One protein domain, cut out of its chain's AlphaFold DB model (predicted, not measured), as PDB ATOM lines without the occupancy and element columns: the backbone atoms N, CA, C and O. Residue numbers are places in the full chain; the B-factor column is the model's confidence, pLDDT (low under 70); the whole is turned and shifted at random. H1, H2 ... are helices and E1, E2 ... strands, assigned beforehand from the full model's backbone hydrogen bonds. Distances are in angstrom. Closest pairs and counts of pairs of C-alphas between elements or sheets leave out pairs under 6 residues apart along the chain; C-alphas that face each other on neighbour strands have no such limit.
ATOM      1  N   PHE A  30     -18.505   3.225 -33.860       95.50
ATOM      2  CA  PHE A  30     -17.081   3.024 -34.180       95.50
ATOM      3  C   PHE A  30     -16.769   1.602 -34.676       95.50
ATOM      4  O   PHE A  30     -15.889   1.418 -35.515       95.50
ATOM      5  N   GLU A  31     -17.529   0.590 -34.255       94.81
ATOM      6  CA  GLU A  31     -17.333  -0.790 -34.714       94.81
ATOM      7  C   GLU A  31     -17.689  -0.989 -36.191       94.81
ATOM      8  O   GLU A  31     -17.222  -1.939 -36.825       94.81
ATOM      9  N   THR A  32     -18.470  -0.073 -36.766       94.19
ATOM     10  CA  THR A  32     -18.830  -0.086 -38.190       94.19
ATOM     11  C   THR A  32     -17.727   0.482 -39.087       94.19
ATOM     12  O   THR A  32     -17.740   0.240 -40.292       94.19
ATOM     13  N   LEU A  33     -16.746   1.191 -38.518       96.25
ATOM     14  CA  LEU A  33     -15.666   1.836 -39.266       96.25
ATOM     15  C   LEU A  33     -14.582   0.847 -39.711       96.25
ATOM     16  O   LEU A  33     -14.384  -0.219 -39.117       96.25
ATOM     17  N   SER A  34     -13.844   1.208 -40.761       97.19
ATOM     18  CA  SER A  34     -12.638   0.481 -41.162       97.19
ATOM     19  C   SER A  34     -11.475   0.761 -40.198       97.19
ATOM     20  O   SER A  34     -11.456   1.768 -39.491       97.19
ATOM     21  N   VAL A  35     -10.464  -0.114 -40.175       97.50
ATOM     22  CA  VAL A  35      -9.264   0.091 -39.336       97.50
ATOM     23  C   VAL A  35      -8.529   1.382 -39.714       97.50
ATOM     24  O   VAL A  35      -8.030   2.074 -38.831       97.50
ATOM     25  N   ALA A  36      -8.497   1.735 -41.003       97.56
ATOM     26  CA  ALA A  36      -7.906   2.987 -41.473       97.56
ATOM     27  C   ALA A  36      -8.641   4.210 -40.893       97.56
ATOM     28  O   ALA A  36      -8.012   5.063 -40.277       97.56
ATOM     29  N   GLN A  37      -9.976   4.225 -40.976       97.69
ATOM     30  CA  GLN A  37     -10.811   5.292 -40.407       97.69
ATOM     31  C   GLN A  37     -10.638   5.427 -38.889       97.69
ATOM     32  O   GLN A  37     -10.576   6.536 -38.362       97.69
ATOM     33  N   LEU A  38     -10.533   4.304 -38.173       98.00
ATOM     34  CA  LEU A  38     -10.274   4.317 -36.732       98.00
ATOM     35  C   LEU A  38      -8.901   4.913 -36.411       98.00
ATOM     36  O   LEU A  38      -8.797   5.734 -35.507       98.00
ATOM     37  N   LYS A  39      -7.855   4.559 -37.166       97.88
ATOM     38  CA  LYS A  39      -6.510   5.132 -36.986       97.88
ATOM     39  C   LYS A  39      -6.472   6.634 -37.271       97.88
ATOM     40  O   LYS A  39      -5.761   7.352 -36.566       97.88
ATOM     41  N   ASP A  40      -7.224   7.101 -38.262       97.12
ATOM     42  CA  ASP A  40      -7.351   8.523 -38.586       97.12
ATOM     43  C   ASP A  40      -8.061   9.297 -37.470       97.12
ATOM     44  O   ASP A  40      -7.583  10.353 -37.054       97.12
ATOM     45  N   LEU A  41      -9.147   8.744 -36.920       96.69
ATOM     46  CA  LEU A  41      -9.808   9.313 -35.745       96.69
ATOM     47  C   LEU A  41      -8.881   9.310 -34.532       96.69
ATOM     48  O   LEU A  41      -8.776  10.334 -33.866       96.69
ATOM     49  N   CYS A  42      -8.149   8.219 -34.287       96.94
ATOM     50  CA  CYS A  42      -7.163   8.169 -33.211       96.94
ATOM     51  C   CYS A  42      -6.087   9.254 -33.388       96.94
ATOM     52  O   CYS A  42      -5.699   9.911 -32.425       96.94
ATOM     53  N   LYS A  43      -5.637   9.487 -34.631       96.88
ATOM     54  CA  LYS A  43      -4.689  10.559 -34.969       96.88
ATOM     55  C   LYS A  43      -5.257  11.935 -34.625       96.88
ATOM     56  O   LYS A  43      -4.573  12.717 -33.974       96.88
ATOM     57  N   ALA A  44      -6.484  12.221 -35.056       95.94
ATOM     58  CA  ALA A  44      -7.143  13.498 -34.788       95.94
ATOM     59  C   ALA A  44      -7.397  13.710 -33.285       95.94
ATOM     60  O   ALA A  44      -7.236  14.810 -32.763       95.94
ATOM     61  N   ALA A  45      -7.717  12.630 -32.577       95.56
ATOM     62  CA  ALA A  45      -7.940  12.592 -31.139       95.56
ATOM     63  C   ALA A  45      -6.664  12.734 -30.294       95.56
ATOM     64  O   ALA A  45      -6.760  12.849 -29.075       95.56
ATOM     65  N   LYS A  46      -5.478  12.687 -30.920       95.69
ATOM     66  CA  LYS A  46      -4.173  12.576 -30.246       95.69
ATOM     67  C   LYS A  46      -4.061  11.339 -29.333       95.69
ATOM     68  O   LYS A  46      -3.334  11.367 -28.346       95.69
ATOM     69  N   VAL A  47      -4.728  10.233 -29.679       95.06
ATOM     70  CA  VAL A  47      -4.581   8.937 -28.988       95.06
ATOM     71  C   VAL A  47      -3.720   7.964 -29.798       95.06
ATOM     72  O   VAL A  47      -3.436   8.159 -30.985       95.06
ATOM     73  N   ARG A  48      -3.272   6.884 -29.150       95.31
ATOM     74  CA  ARG A  48      -2.423   5.857 -29.768       95.31
ATOM     75  C   ARG A  48      -3.116   5.235 -30.999       95.31
ATOM     76  O   ARG A  48      -4.311   4.979 -30.987       95.31
ATOM     77  N   ARG A  49      -2.355   4.989 -32.076       95.81
ATOM     78  CA  ARG A  49      -2.865   4.507 -33.390       95.81
ATOM     79  C   ARG A  49      -2.526   3.043 -33.700       95.81
ATOM     80  O   ARG A  49      -2.648   2.594 -34.841       95.81
ATOM     81  N   SER A  50      -2.026   2.311 -32.711       95.06
ATOM     82  CA  SER A  50      -1.569   0.926 -32.855       95.06
ATOM     83  C   SER A  50      -2.499  -0.026 -32.116       95.06
ATOM     84  O   SER A  50      -2.943   0.295 -31.014       95.06
ATOM     85  N   GLY A  51      -2.697  -1.218 -32.671       95.81
ATOM     86  CA  GLY A  51      -3.489  -2.277 -32.054       95.81
ATOM     87  C   GLY A  51      -4.488  -2.898 -33.022       95.81
ATOM     88  O   GLY A  51      -4.610  -2.487 -34.180       95.81
ATOM     89  N   SER A  52      -5.204  -3.900 -32.522       97.56
ATOM     90  CA  SER A  52      -6.337  -4.510 -33.214       97.56
ATOM     91  C   SER A  52      -7.534  -3.549 -33.273       97.56
ATOM     92  O   SER A  52      -7.610  -2.573 -32.525       97.56
ATOM     93  N   LYS A  53      -8.510  -3.830 -34.145       96.75
ATOM     94  CA  LYS A  53      -9.734  -3.017 -34.267       96.75
ATOM     95  C   LYS A  53     -10.454  -2.796 -32.919       96.75
ATOM     96  O   LYS A  53     -10.754  -1.642 -32.622       96.75
ATOM     97  N   PRO A  54     -10.674  -3.824 -32.071       96.38
ATOM     98  CA  PRO A  54     -11.290  -3.623 -30.756       96.38
ATOM     99  C   PRO A  54     -10.481  -2.697 -29.842       96.38
ATOM    100  O   PRO A  54     -11.059  -1.905 -29.102       96.38
ATOM    101  N   MET A  55      -9.148  -2.759 -29.913       97.44
ATOM    102  CA  MET A  55      -8.262  -1.901 -29.124       97.44
ATOM    103  C   MET A  55      -8.371  -0.432 -29.553       97.44
ATOM    104  O   MET A  55      -8.480   0.434 -28.690       97.44
ATOM    105  N   LEU A  56      -8.433  -0.155 -30.862       97.62
ATOM    106  CA  LEU A  56      -8.669   1.200 -31.382       97.62
ATOM    107  C   LEU A  56     -10.042   1.742 -30.950       97.62
ATOM    108  O   LEU A  56     -10.138   2.885 -30.513       97.62
ATOM    109  N   CYS A  57     -11.100   0.922 -31.005       96.25
ATOM    110  CA  CYS A  57     -12.423   1.325 -30.517       96.25
ATOM    111  C   CYS A  57     -12.397   1.670 -29.021       96.25
ATOM    112  O   CYS A  57     -12.920   2.711 -28.636       96.25
ATOM    113  N   ARG A  58     -11.758   0.841 -28.179       95.56
ATOM    114  CA  ARG A  58     -11.613   1.124 -26.738       95.56
ATOM    115  C   ARG A  58     -10.847   2.424 -26.479       95.56
ATOM    116  O   ARG A  58     -11.262   3.192 -25.623       95.56
ATOM    117  N   GLN A  59      -9.781   2.688 -27.237       95.62
ATOM    118  CA  GLN A  59      -8.998   3.929 -27.135       95.62
ATOM    119  C   GLN A  59      -9.798   5.179 -27.528       95.62
ATOM    120  O   GLN A  59      -9.616   6.236 -26.936       95.62
ATOM    121  N   LEU A  60     -10.689   5.084 -28.518       95.31
ATOM    122  CA  LEU A  60     -11.584   6.194 -28.863       95.31
ATOM    123  C   LEU A  60     -12.674   6.393 -27.805       95.31
ATOM    124  O   LEU A  60     -13.025   7.524 -27.493       95.31
ATOM    125  N   LEU A  61     -13.183   5.301 -27.229       94.69
ATOM    126  CA  LEU A  61     -14.206   5.341 -26.182       94.69
ATOM    127  C   LEU A  61     -13.677   5.800 -24.813       94.69
ATOM    128  O   LEU A  61     -14.490   6.133 -23.954       94.69
ATOM    129  N   SER A  62     -12.359   5.823 -24.594       93.75
ATOM    130  CA  SER A  62     -11.776   6.375 -23.363       93.75
ATOM    131  C   SER A  62     -11.756   7.906 -23.329       93.75
ATOM    132  O   SER A  62     -11.613   8.477 -22.254       93.75
ATOM    133  N   ASP A  63     -11.899   8.580 -24.475       93.50
ATOM    134  CA  ASP A  63     -12.051  10.037 -24.528       93.50
ATOM    135  C   ASP A  63     -13.543  10.400 -24.420       93.50
ATOM    136  O   ASP A  63     -14.351   9.986 -25.252       93.50
ATOM    137  N   ASN A  64     -13.915  11.170 -23.390       92.81
ATOM    138  CA  ASN A  64     -15.310  11.524 -23.100       92.81
ATOM    139  C   ASN A  64     -15.994  12.275 -24.249       92.81
ATOM    140  O   ASN A  64     -17.159  12.006 -24.550       92.81
ATOM    141  N   TYR A  65     -15.273  13.183 -24.913       92.19
ATOM    142  CA  TYR A  65     -15.814  13.950 -26.030       92.19
ATOM    143  C   TYR A  65     -16.085  13.029 -27.219       92.19
ATOM    144  O   TYR A  65     -17.176  13.031 -27.781       92.19
ATOM    145  N   ILE A  66     -15.133  12.157 -27.555       93.25
ATOM    146  CA  ILE A  66     -15.265  11.238 -28.694       93.25
ATOM    147  C   ILE A  66     -16.317  10.162 -28.439       93.25
ATOM    148  O   ILE A  66     -17.073   9.804 -29.347       93.25
ATOM    149  N   ARG A  67     -16.392   9.662 -27.202       93.75
ATOM    150  CA  ARG A  67     -17.363   8.653 -26.775       93.75
ATOM    151  C   ARG A  67     -18.799   9.073 -27.082       93.75
ATOM    152  O   ARG A  67     -19.586   8.221 -27.495       93.75
ATOM    153  N   SER A  68     -19.122  10.362 -26.953       92.75
ATOM    154  CA  SER A  68     -20.458  10.891 -27.256       92.75
ATOM    155  C   SER A  68     -20.915  10.540 -28.687       92.75
ATOM    156  O   SER A  68     -22.031  10.059 -28.898       92.75
ATOM    157  N   PHE A  69     -20.018  10.621 -29.677       93.56
ATOM    158  CA  PHE A  69     -20.332  10.363 -31.088       93.56
ATOM    159  C   PHE A  69     -20.615   8.892 -31.423       93.56
ATOM    160  O   PHE A  69     -21.202   8.596 -32.478       93.56
ATOM    161  N   GLY A  70     -20.224   7.969 -30.538       90.31
ATOM    162  CA  GLY A  70     -20.488   6.536 -30.680       90.31
ATOM    163  C   GLY A  70     -21.984   6.224 -30.767       90.31
ATOM    164  O   GLY A  70     -22.388   5.357 -31.548       90.31
ATOM    165  N   HIS A  71     -22.801   7.011 -30.059       89.12
ATOM    166  CA  HIS A  71     -24.254   6.836 -29.969       89.12
ATOM    167  C   HIS A  71     -25.058   7.968 -30.630       89.12
ATOM    168  O   HIS A  71     -26.239   7.776 -30.918       89.12
ATOM    169  N   CYS A  72     -24.439   9.111 -30.953       89.25
ATOM    170  CA  CYS A  72     -25.135  10.212 -31.625       89.25
ATOM    171  C   CYS A  72     -25.657   9.831 -33.019       89.25
ATOM    172  O   CYS A  72     -24.991   9.147 -33.811       89.25
ATOM    173  N   ASN A  73     -26.839  10.337 -33.365       90.69
ATOM    174  CA  ASN A  73     -27.363  10.249 -34.722       90.69
ATOM    175  C   ASN A  73     -26.697  11.299 -35.638       90.69
ATOM    176  O   ASN A  73     -26.022  12.226 -35.188       90.69
ATOM    177  N   GLN A  74     -26.861  11.157 -36.957       90.75
ATOM    178  CA  GLN A  74     -26.206  12.059 -37.911       90.75
ATOM    179  C   GLN A  74     -26.740  13.506 -37.840       90.75
ATOM    180  O   GLN A  74     -26.020  14.436 -38.195       90.75
ATOM    181  N   ASN A  75     -27.978  13.715 -37.385       89.88
ATOM    182  CA  ASN A  75     -28.576  15.048 -37.291       89.88
ATOM    183  C   ASN A  75     -27.974  15.853 -36.132       89.88
ATOM    184  O   ASN A  75     -27.660  17.022 -36.327       89.88
ATOM    185  N   GLN A  76     -27.727  15.216 -34.983       92.94
ATOM    186  CA  GLN A  76     -27.018  15.821 -33.848       92.94
ATOM    187  C   GLN A  76     -25.613  16.276 -34.255       92.94
ATOM    188  O   GLN A  76     -25.223  17.409 -34.005       92.94
ATOM    189  N   ILE A  77     -24.890  15.438 -35.001       95.25
ATOM    190  CA  ILE A  77     -23.553  15.781 -35.508       95.25
ATOM    191  C   ILE A  77     -23.605  16.962 -36.488       95.25
ATOM    192  O   ILE A  77     -22.731  17.826 -36.474       95.25
ATOM    193  N   LYS A  78     -24.620  17.020 -37.361       94.06
ATOM    194  CA  LYS A  78     -24.811  18.166 -38.267       94.06
ATOM    195  C   LYS A  78     -25.114  19.456 -37.508       94.06
ATOM    196  O   LYS A  78     -24.648  20.507 -37.941       94.06
ATOM    197  N   HIS A  79     -25.865  19.371 -36.411       91.06
ATOM    198  CA  HIS A  79     -26.144  20.505 -35.536       91.06
ATOM    199  C   HIS A  79     -24.855  21.057 -34.924       91.06
ATOM    200  O   HIS A  79     -24.540  22.223 -35.125       91.06
ATOM    201  N   GLU A  80     -24.043  20.198 -34.313       94.25
ATOM    202  CA  GLU A  80     -22.782  20.613 -33.688       94.25
ATOM    203  C   GLU A  80     -21.771  21.162 -34.711       94.25
ATOM    204  O   GLU A  80     -21.078  22.152 -34.470       94.25
ATOM    205  N   LEU A  81     -21.721  20.578 -35.917       93.19
ATOM    206  CA  LEU A  81     -20.936  21.134 -37.025       93.19
ATOM    207  C   LEU A  81     -21.420  22.532 -37.426       93.19
ATOM    208  O   LEU A  81     -20.594  23.373 -37.772       93.19
ATOM    209  N   LYS A  82     -22.734  22.780 -37.406       89.50
ATOM    210  CA  LYS A  82     -23.313  24.095 -37.703       89.50
ATOM    211  C   LYS A  82     -22.898  25.119 -36.647       89.50
ATOM    212  O   LYS A  82     -22.445  26.190 -37.029       89.50
ATOM    213  N   GLU A  83     -22.999  24.767 -35.367       90.69
ATOM    214  CA  GLU A  83     -22.608  25.628 -34.239       90.69
ATOM    215  C   GLU A  83     -21.122  25.991 -34.291       90.69
ATOM    216  O   GLU A  83     -20.756  27.147 -34.112       90.69
ATOM    217  N   LYS A  84     -20.254  25.033 -34.637       90.50
ATOM    218  CA  LYS A  84     -18.806  25.268 -34.782       90.50
ATOM    219  C   LYS A  84     -18.405  25.870 -36.146       90.50
ATOM    220  O   LYS A  84     -17.211  25.957 -36.443       90.50
ATOM    221  N   MET A  85     -19.362  26.266 -36.997       87.31
ATOM    222  CA  MET A  85     -19.132  26.819 -38.349       87.31
ATOM    223  C   MET A  85     -18.274  25.912 -39.256       87.31
ATOM    224  O   MET A  85     -17.403  26.348 -40.018       87.31
ATOM    225  N   LEU A  86     -18.504  24.604 -39.176       90.94
ATOM    226  CA  LEU A  86     -17.813  23.571 -39.943       90.94
ATOM    227  C   LEU A  86     -18.695  23.031 -41.076       90.94
ATOM    228  O   LEU A  86     -19.926  23.071 -41.045       90.94
ATOM    229  N   VAL A  87     -18.060  22.477 -42.112       90.31
ATOM    230  CA  VAL A  87     -18.785  21.884 -43.245       90.31
ATOM    231  C   VAL A  87     -19.610  20.669 -42.794       90.31
ATOM    232  O   VAL A  87     -19.056  19.681 -42.313       90.31
ATOM    233  N   GLN A  88     -20.925  20.698 -43.049       92.62
ATOM    234  CA  GLN A  88     -21.877  19.630 -42.692       92.62
ATOM    235  C   GLN A  88     -21.969  18.475 -43.713       92.62
ATOM    236  O   GLN A  88     -22.637  17.475 -43.452       92.62
ATOM    237  N   SER A  89     -21.345  18.582 -44.891       88.62
ATOM    238  CA  SER A  89     -21.456  17.571 -45.958       88.62
ATOM    239  C   SER A  89     -20.599  16.322 -45.706       88.62
ATOM    240  O   SER A  89     -19.592  16.373 -45.002       88.62
ATOM    241  N   GLY A  90     -20.964  15.198 -46.324       91.44
ATOM    242  CA  GLY A  90     -20.235  13.931 -46.215       91.44
ATOM    243  C   GLY A  90     -20.918  12.903 -45.313       91.44
ATOM    244  O   GLY A  90     -22.019  13.114 -44.801       91.44
ATOM    245  N   ASN A  91     -20.275  11.746 -45.164       94.88
ATOM    246  CA  ASN A  91     -20.764  10.673 -44.299       94.88
ATOM    247  C   ASN A  91     -20.477  10.983 -42.816       94.88
ATOM    248  O   ASN A  91     -19.657  11.851 -42.499       94.88
ATOM    249  N   LYS A  92     -21.117  10.237 -41.903       95.31
ATOM    250  CA  LYS A  92     -20.940  10.397 -40.447       95.31
ATOM    251  C   LYS A  92     -19.458  10.393 -40.031       95.31
ATOM    252  O   LYS A  92     -19.064  11.186 -39.187       95.31
ATOM    253  N   TYR A  93     -18.622   9.573 -40.677       96.50
ATOM    254  CA  TYR A  93     -17.178   9.522 -40.417       96.50
ATOM    255  C   TYR A  93     -16.486  10.862 -40.676       96.50
ATOM    256  O   TYR A  93     -15.859  11.414 -39.776       96.50
ATOM    257  N   THR A  94     -16.641  11.414 -41.881       96.06
ATOM    258  CA  THR A  94     -16.025  12.699 -42.244       96.06
ATOM    259  C   THR A  94     -16.510  13.850 -41.367       96.06
ATOM    260  O   THR A  94     -15.748  14.771 -41.089       96.06
ATOM    261  N   GLN A  95     -17.763  13.788 -40.918       96.31
ATOM    262  CA  GLN A  95     -18.363  14.774 -40.030       96.31
ATOM    263  C   GLN A  95     -17.744  14.725 -38.623       96.31
ATOM    264  O   GLN A  95     -17.263  15.748 -38.141       96.31
ATOM    265  N   VAL A  96     -17.671  13.540 -38.003       96.50
ATOM    266  CA  VAL A  96     -17.041  13.356 -36.680       96.50
ATOM    267  C   VAL A  96     -15.555  13.698 -36.726       96.50
ATOM    268  O   VAL A  96     -15.058  14.381 -35.837       96.50
ATOM    269  N   LEU A  97     -14.843  13.297 -37.784       96.38
ATOM    270  CA  LEU A  97     -13.426  13.625 -37.937       96.38
ATOM    271  C   LEU A  97     -13.189  15.142 -37.894       96.38
ATOM    272  O   LEU A  97     -12.269  15.578 -37.211       96.38
ATOM    273  N   ARG A  98     -14.035  15.949 -38.552       96.06
ATOM    274  CA  ARG A  98     -13.933  17.419 -38.514       96.06
ATOM    275  C   ARG A  98     -14.187  17.990 -37.123       96.06
ATOM    276  O   ARG A  98     -13.465  18.897 -36.723       96.06
ATOM    277  N   LEU A  99     -15.175  17.465 -36.394       96.44
ATOM    278  CA  LEU A  99     -15.448  17.884 -35.015       96.44
ATOM    279  C   LEU A  99     -14.259  17.592 -34.098       96.44
ATOM    280  O   LEU A  99     -13.851  18.461 -33.335       96.44
ATOM    281  N   VAL A 100     -13.661  16.402 -34.213       95.75
ATOM    282  CA  VAL A 100     -12.482  16.014 -33.422       95.75
ATOM    283  C   VAL A 100     -11.257  16.850 -33.798       95.75
ATOM    284  O   VAL A 100     -10.537  17.308 -32.916       95.75
ATOM    285  N   GLN A 101     -11.040  17.093 -35.092       95.50
ATOM    286  CA  GLN A 101      -9.964  17.954 -35.590       95.50
ATOM    287  C   GLN A 101     -10.081  19.390 -35.072       95.50
ATOM    288  O   GLN A 101      -9.097  19.951 -34.594       95.50
ATOM    289  N   ASN A 102     -11.286  19.962 -35.123       94.88
ATOM    290  CA  ASN A 102     -11.552  21.299 -34.604       94.88
ATOM    291  C   ASN A 102     -11.351  21.368 -33.084       94.88
ATOM    292  O   ASN A 102     -10.714  22.297 -32.607       94.88
ATOM    293  N   GLU A 103     -11.851  20.382 -32.339       94.94
ATOM    294  CA  GLU A 103     -11.758  20.358 -30.873       94.94
ATOM    295  C   GLU A 103     -10.322  20.185 -30.370       94.94
ATOM    296  O   GLU A 103      -9.882  20.856 -29.443       94.94
ATOM    297  N   LYS A 104      -9.558  19.275 -30.981       93.19
ATOM    298  CA  LYS A 104      -8.196  18.950 -30.535       93.19
ATOM    299  C   LYS A 104      -7.123  19.818 -31.200       93.19
ATOM    300  O   LYS A 104      -5.932  19.600 -30.942       93.19
ATOM    301  N   GLY A 105      -7.520  20.743 -32.078       90.06
ATOM    302  CA  GLY A 105      -6.613  21.553 -32.892       90.06
ATOM    303  C   GLY A 105      -5.692  20.693 -33.759       90.06
ATOM    304  O   GLY A 105      -4.483  20.918 -33.794       90.06
ATOM    305  N   THR A 106      -6.223  19.639 -34.385       87.69
ATOM    306  CA  THR A 106      -5.443  18.722 -35.230       87.69
ATOM    307  C   THR A 106      -5.885  18.789 -36.683       87.69
ATOM    308  O   THR A 106      -7.069  18.768 -36.994       87.69
ATOM    309  N   GLY A 107      -4.922  18.814 -37.608       83.62
ATOM    310  CA  GLY A 107      -5.210  18.908 -39.042       83.62
ATOM    311  C   GLY A 107      -5.889  20.224 -39.443       83.62
ATOM    312  O   GLY A 107      -5.878  21.199 -38.702       83.62
ATOM    313  N   GLN A 108      -6.470  20.250 -40.643       79.25
ATOM    314  CA  GLN A 108      -7.246  21.385 -41.147       79.25
ATOM    315  C   GLN A 108      -8.728  21.000 -41.187       79.25
ATOM    316  O   GLN A 108      -9.212  20.435 -42.172       79.25
ATOM    317  N   ALA A 109      -9.455  21.284 -40.104       79.75
ATOM    318  CA  ALA A 109     -10.903  21.126 -40.098       79.75
ATOM    319  C   ALA A 109     -11.504  22.068 -41.152       79.75
ATOM    320  O   ALA A 109     -11.365  23.288 -41.068       79.75
ATOM    321  N   LYS A 110     -12.148  21.503 -42.179       81.31
ATOM    322  CA  LYS A 110     -12.723  22.292 -43.274       81.31
ATOM    323  C   LYS A 110     -13.833  23.199 -42.727       81.31
ATOM    324  O   LYS A 110     -14.930  22.717 -42.425       81.31
ATOM    325  N   ARG A 111     -13.531  24.495 -42.610       79.56
ATOM    326  CA  ARG A 111     -14.484  25.549 -42.242       79.56
ATOM    327  C   ARG A 111     -15.550  25.684 -43.318       79.56
ATOM    328  O   ARG A 111     -15.282  25.475 -44.507       79.56
ATOM    329  N   ALA A 112     -16.773  25.966 -42.893       74.81
ATOM    330  CA  ALA A 112     -17.803  26.353 -43.836       74.81
ATOM    331  C   ALA A 112     -17.517  27.765 -44.364       74.81
ATOM    332  O   ALA A 112     -16.811  28.537 -43.724       74.81
ATOM    333  N   ALA A 113     -18.049  28.096 -45.540       75.88
ATOM    334  CA  ALA A 113     -18.004  29.473 -46.011       75.88
ATOM    335  C   ALA A 113     -18.882  30.328 -45.088       75.88
ATOM    336  O   ALA A 113     -20.068  30.021 -44.937       75.88
ATOM    337  N   THR A 114     -18.302  31.357 -44.482       75.31
ATOM    338  CA  THR A 114     -19.001  32.344 -43.656       75.31
ATOM    339  C   THR A 114     -19.080  33.688 -44.384       75.31
ATOM    340  O   THR A 114     -18.340  33.942 -45.335       75.31
ATOM    341  N   GLU A 115     -20.041  34.507 -43.987       75.06
ATOM    342  CA  GLU A 115     -20.238  35.895 -44.386       75.06
ATOM    343  C   GLU A 115     -20.416  36.704 -43.100       75.06
ATOM    344  O   GLU A 115     -21.065  36.229 -42.165       75.06
ATOM    345  N   THR A 116     -19.787  37.873 -43.021       75.81
ATOM    346  CA  THR A 116     -19.928  38.773 -41.874       75.81
ATOM    347  C   THR A 116     -21.187  39.600 -42.078       75.81
ATOM    348  O   THR A 116     -21.319  40.277 -43.096       75.81
ATOM    349  N   ILE A 117     -22.123  39.506 -41.139       77.06
ATOM    350  CA  ILE A 117     -23.350  40.301 -41.111       77.06
ATOM    351  C   ILE A 117     -23.277  41.164 -39.854       77.06
ATOM    352  O   ILE A 117     -22.867  40.674 -38.804       77.06
ATOM    353  N   ILE A 118     -23.638  42.438 -39.973       78.62
ATOM    354  CA  ILE A 118     -23.795  43.320 -38.816       78.62
ATOM    355  C   ILE A 118     -25.157  42.994 -38.211       78.62
ATOM    356  O   ILE A 118     -26.161  43.011 -38.922       78.62
ATOM    357  N   ASP A 119     -25.175  42.615 -36.941       70.94
ATOM    358  CA  ASP A 119     -26.415  42.388 -36.211       70.94
ATOM    359  C   ASP A 119     -27.121  43.732 -35.974       70.94
ATOM    360  O   ASP A 119     -26.555  44.633 -35.358       70.94
ATOM    361  N   ASP A 120     -28.346  43.874 -36.482       73.12
ATOM    362  CA  ASP A 120     -29.117  45.120 -36.415       73.12
ATOM    363  C   ASP A 120     -29.487  45.504 -34.966       73.12
ATOM    364  O   ASP A 120     -29.729  46.679 -34.688       73.12
ATOM    365  N   GLU A 121     -29.525  44.539 -34.034       76.25
ATOM    366  CA  GLU A 121     -29.871  44.789 -32.625       76.25
ATOM    367  C   GLU A 121     -28.667  45.217 -31.777       76.25
ATOM    368  O   GLU A 121     -28.799  46.056 -30.885       76.25
ATOM    369  N   THR A 122     -27.490  44.644 -32.038       78.88
ATOM    370  CA  THR A 122     -26.291  44.842 -31.205       78.88
ATOM    371  C   THR A 122     -25.220  45.697 -31.877       78.88
ATOM    372  O   THR A 122     -24.342  46.229 -31.200       78.88
ATOM    373  N   GLY A 123     -25.283  45.858 -33.202       79.19
ATOM    374  CA  GLY A 123     -24.246  46.502 -34.005       79.19
ATOM    375  C   GLY A 123     -22.958  45.683 -34.127       79.19
ATOM    376  O   GLY A 123     -21.982  46.179 -34.690       79.19
ATOM    377  N   GLU A 124     -22.922  44.450 -33.608       78.81
ATOM    378  CA  GLU A 124     -21.735  43.597 -33.644       78.81
ATOM    379  C   GLU A 124     -21.627  42.808 -34.957       78.81
ATOM    380  O   GLU A 124     -22.614  42.382 -35.561       78.81
ATOM    381  N   GLU A 125     -20.392  42.578 -35.401       79.19
ATOM    382  CA  GLU A 125     -20.102  41.745 -36.567       79.19
ATOM    383  C   GLU A 125     -20.226  40.254 -36.221       79.19
ATOM    384  O   GLU A 125     -19.358  39.665 -35.570       79.19
ATOM    385  N   VAL A 126     -21.275  39.599 -36.721       81.25
ATOM    386  CA  VAL A 126     -21.499  38.162 -36.539       81.25
ATOM    387  C   VAL A 126     -21.131  37.410 -37.817       81.25
ATOM    388  O   VAL A 126     -21.646  37.676 -38.905       81.25
ATOM    389  N   GLN A 127     -20.259  36.403 -37.705       73.25
ATOM    390  CA  GLN A 127     -20.012  35.478 -38.814       73.25
ATOM    391  C   GLN A 127     -21.158  34.476 -38.934       73.25
ATOM    392  O   GLN A 127     -21.348  33.620 -38.072       73.25
ATOM    393  N   VAL A 128     -21.877  34.518 -40.050       72.50
ATOM    394  CA  VAL A 128     -22.972  33.595 -40.355       72.50
ATOM    395  C   VAL A 128     -22.580  32.699 -41.525       72.50
ATOM    396  O   VAL A 128     -21.870  33.097 -42.444       72.50
ATOM    397  N   LEU A 129     -23.032  31.445 -41.518       67.06
ATOM    398  CA  LEU A 129     -22.876  30.533 -42.653       67.06
ATOM    399  C   LEU A 129     -23.443  31.152 -43.938       67.06
ATOM    400  O   LEU A 129     -24.646  31.408 -44.024       67.06
ATOM    401  N   LYS A 130     -22.605  31.280 -44.974       69.44
ATOM    402  CA  LYS A 130     -23.026  31.736 -46.300       69.44
ATOM    403  C   LYS A 130     -23.997  30.718 -46.889       69.44
ATOM    404  O   LYS A 130     -23.594  29.682 -47.436       69.44
TER     405      LYS A 130
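Overview. This is residues 30 to 130 of the 335 residues of a protein of Chaetoceros debilis (UniProt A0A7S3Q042). Five short helices pack into a body with H5 in its middle, and a two-stranded hairpin, E1 and E2, sticks out from it as an arm. H1 and H4 pack on different sides of H5, H2 packs on H1, and H3 makes a corner with H2; the arm adds much of the length. The printed part has 101 residues, with five named helices and then two named strands along the chain, H1 H2 H3 H4 H5 E1 E2; the sheet has the order E1 - E2, antiparallel, and the class is mostly helix. The whole is only just loose, close to compact, with a radius of gyration of the C-alphas of 15.7 A, and it spans 54 by 24 by 22 A.

Arrangement. Look first at the sheet, a hairpin of E1, residues 114 to 118, and E2, residues 125 to 129, antiparallel at 144 degrees. Find N 115 and O 128 at 2.8 A and N 117 and O 126 at 2.9 A, both within hydrogen-bond range. H4, residues 74 to 83, is only just apart from E2, with the closest C-alphas 8.1 A apart. H4 touches H5, residues 92 to 104, where the C-alphas of Gln 74 and Lys 92 come closest, 6.1 A; they run the same way at a steep tilt of 36 degrees, only just past shallow. H5 also touches H1, residues 35 to 44, closest at the C-alphas of Ala 44 and Gln 101, 5.3 A, the same way at a shallow tilt of 25 degrees. H1 and H4 are apart. H1 touches H2, residues 53 to 61, closest at the C-alphas of Val 35 and Lys 53, 6.0 A, at a shallow tilt of 28 degrees. H2 and H3, residues 64 to 69, only just touch, with 3 pairs of C-alphas within 8 A, and touch only at the corner by their link; the closest are those of Leu 61 and Arg 67, 4.6 A. In H1, H2, H4 and H5 every O i to N i+4 pair is within hydrogen-bond range; in H3 0 of 2 are, beside 2 of 3 O i to N i+3 pairs.

Along the chain. Find C-alpha 114 at (-19.001, 32.344, -43.656), where E1 begins and runs 12.9 A; E2 runs 13.1 A to C-alpha 129 at (-22.876, 30.533, -42.653). H5, the longest helix, runs 18.3 A from C-alpha 92 at (-20.940, 10.397, -40.447). H4 measures 14.5 A, H1 14.3 A, H2 12.5 A and H3 9.5 A.

Size, cuts and confidence. The C-alphas of Ser 52 and Asp 120, the two farthest apart, are 54.7 A from each other. The printed part has no cut and no long link. Its mean pLDDT is 90.0, and residues 129 to 130 are under 70.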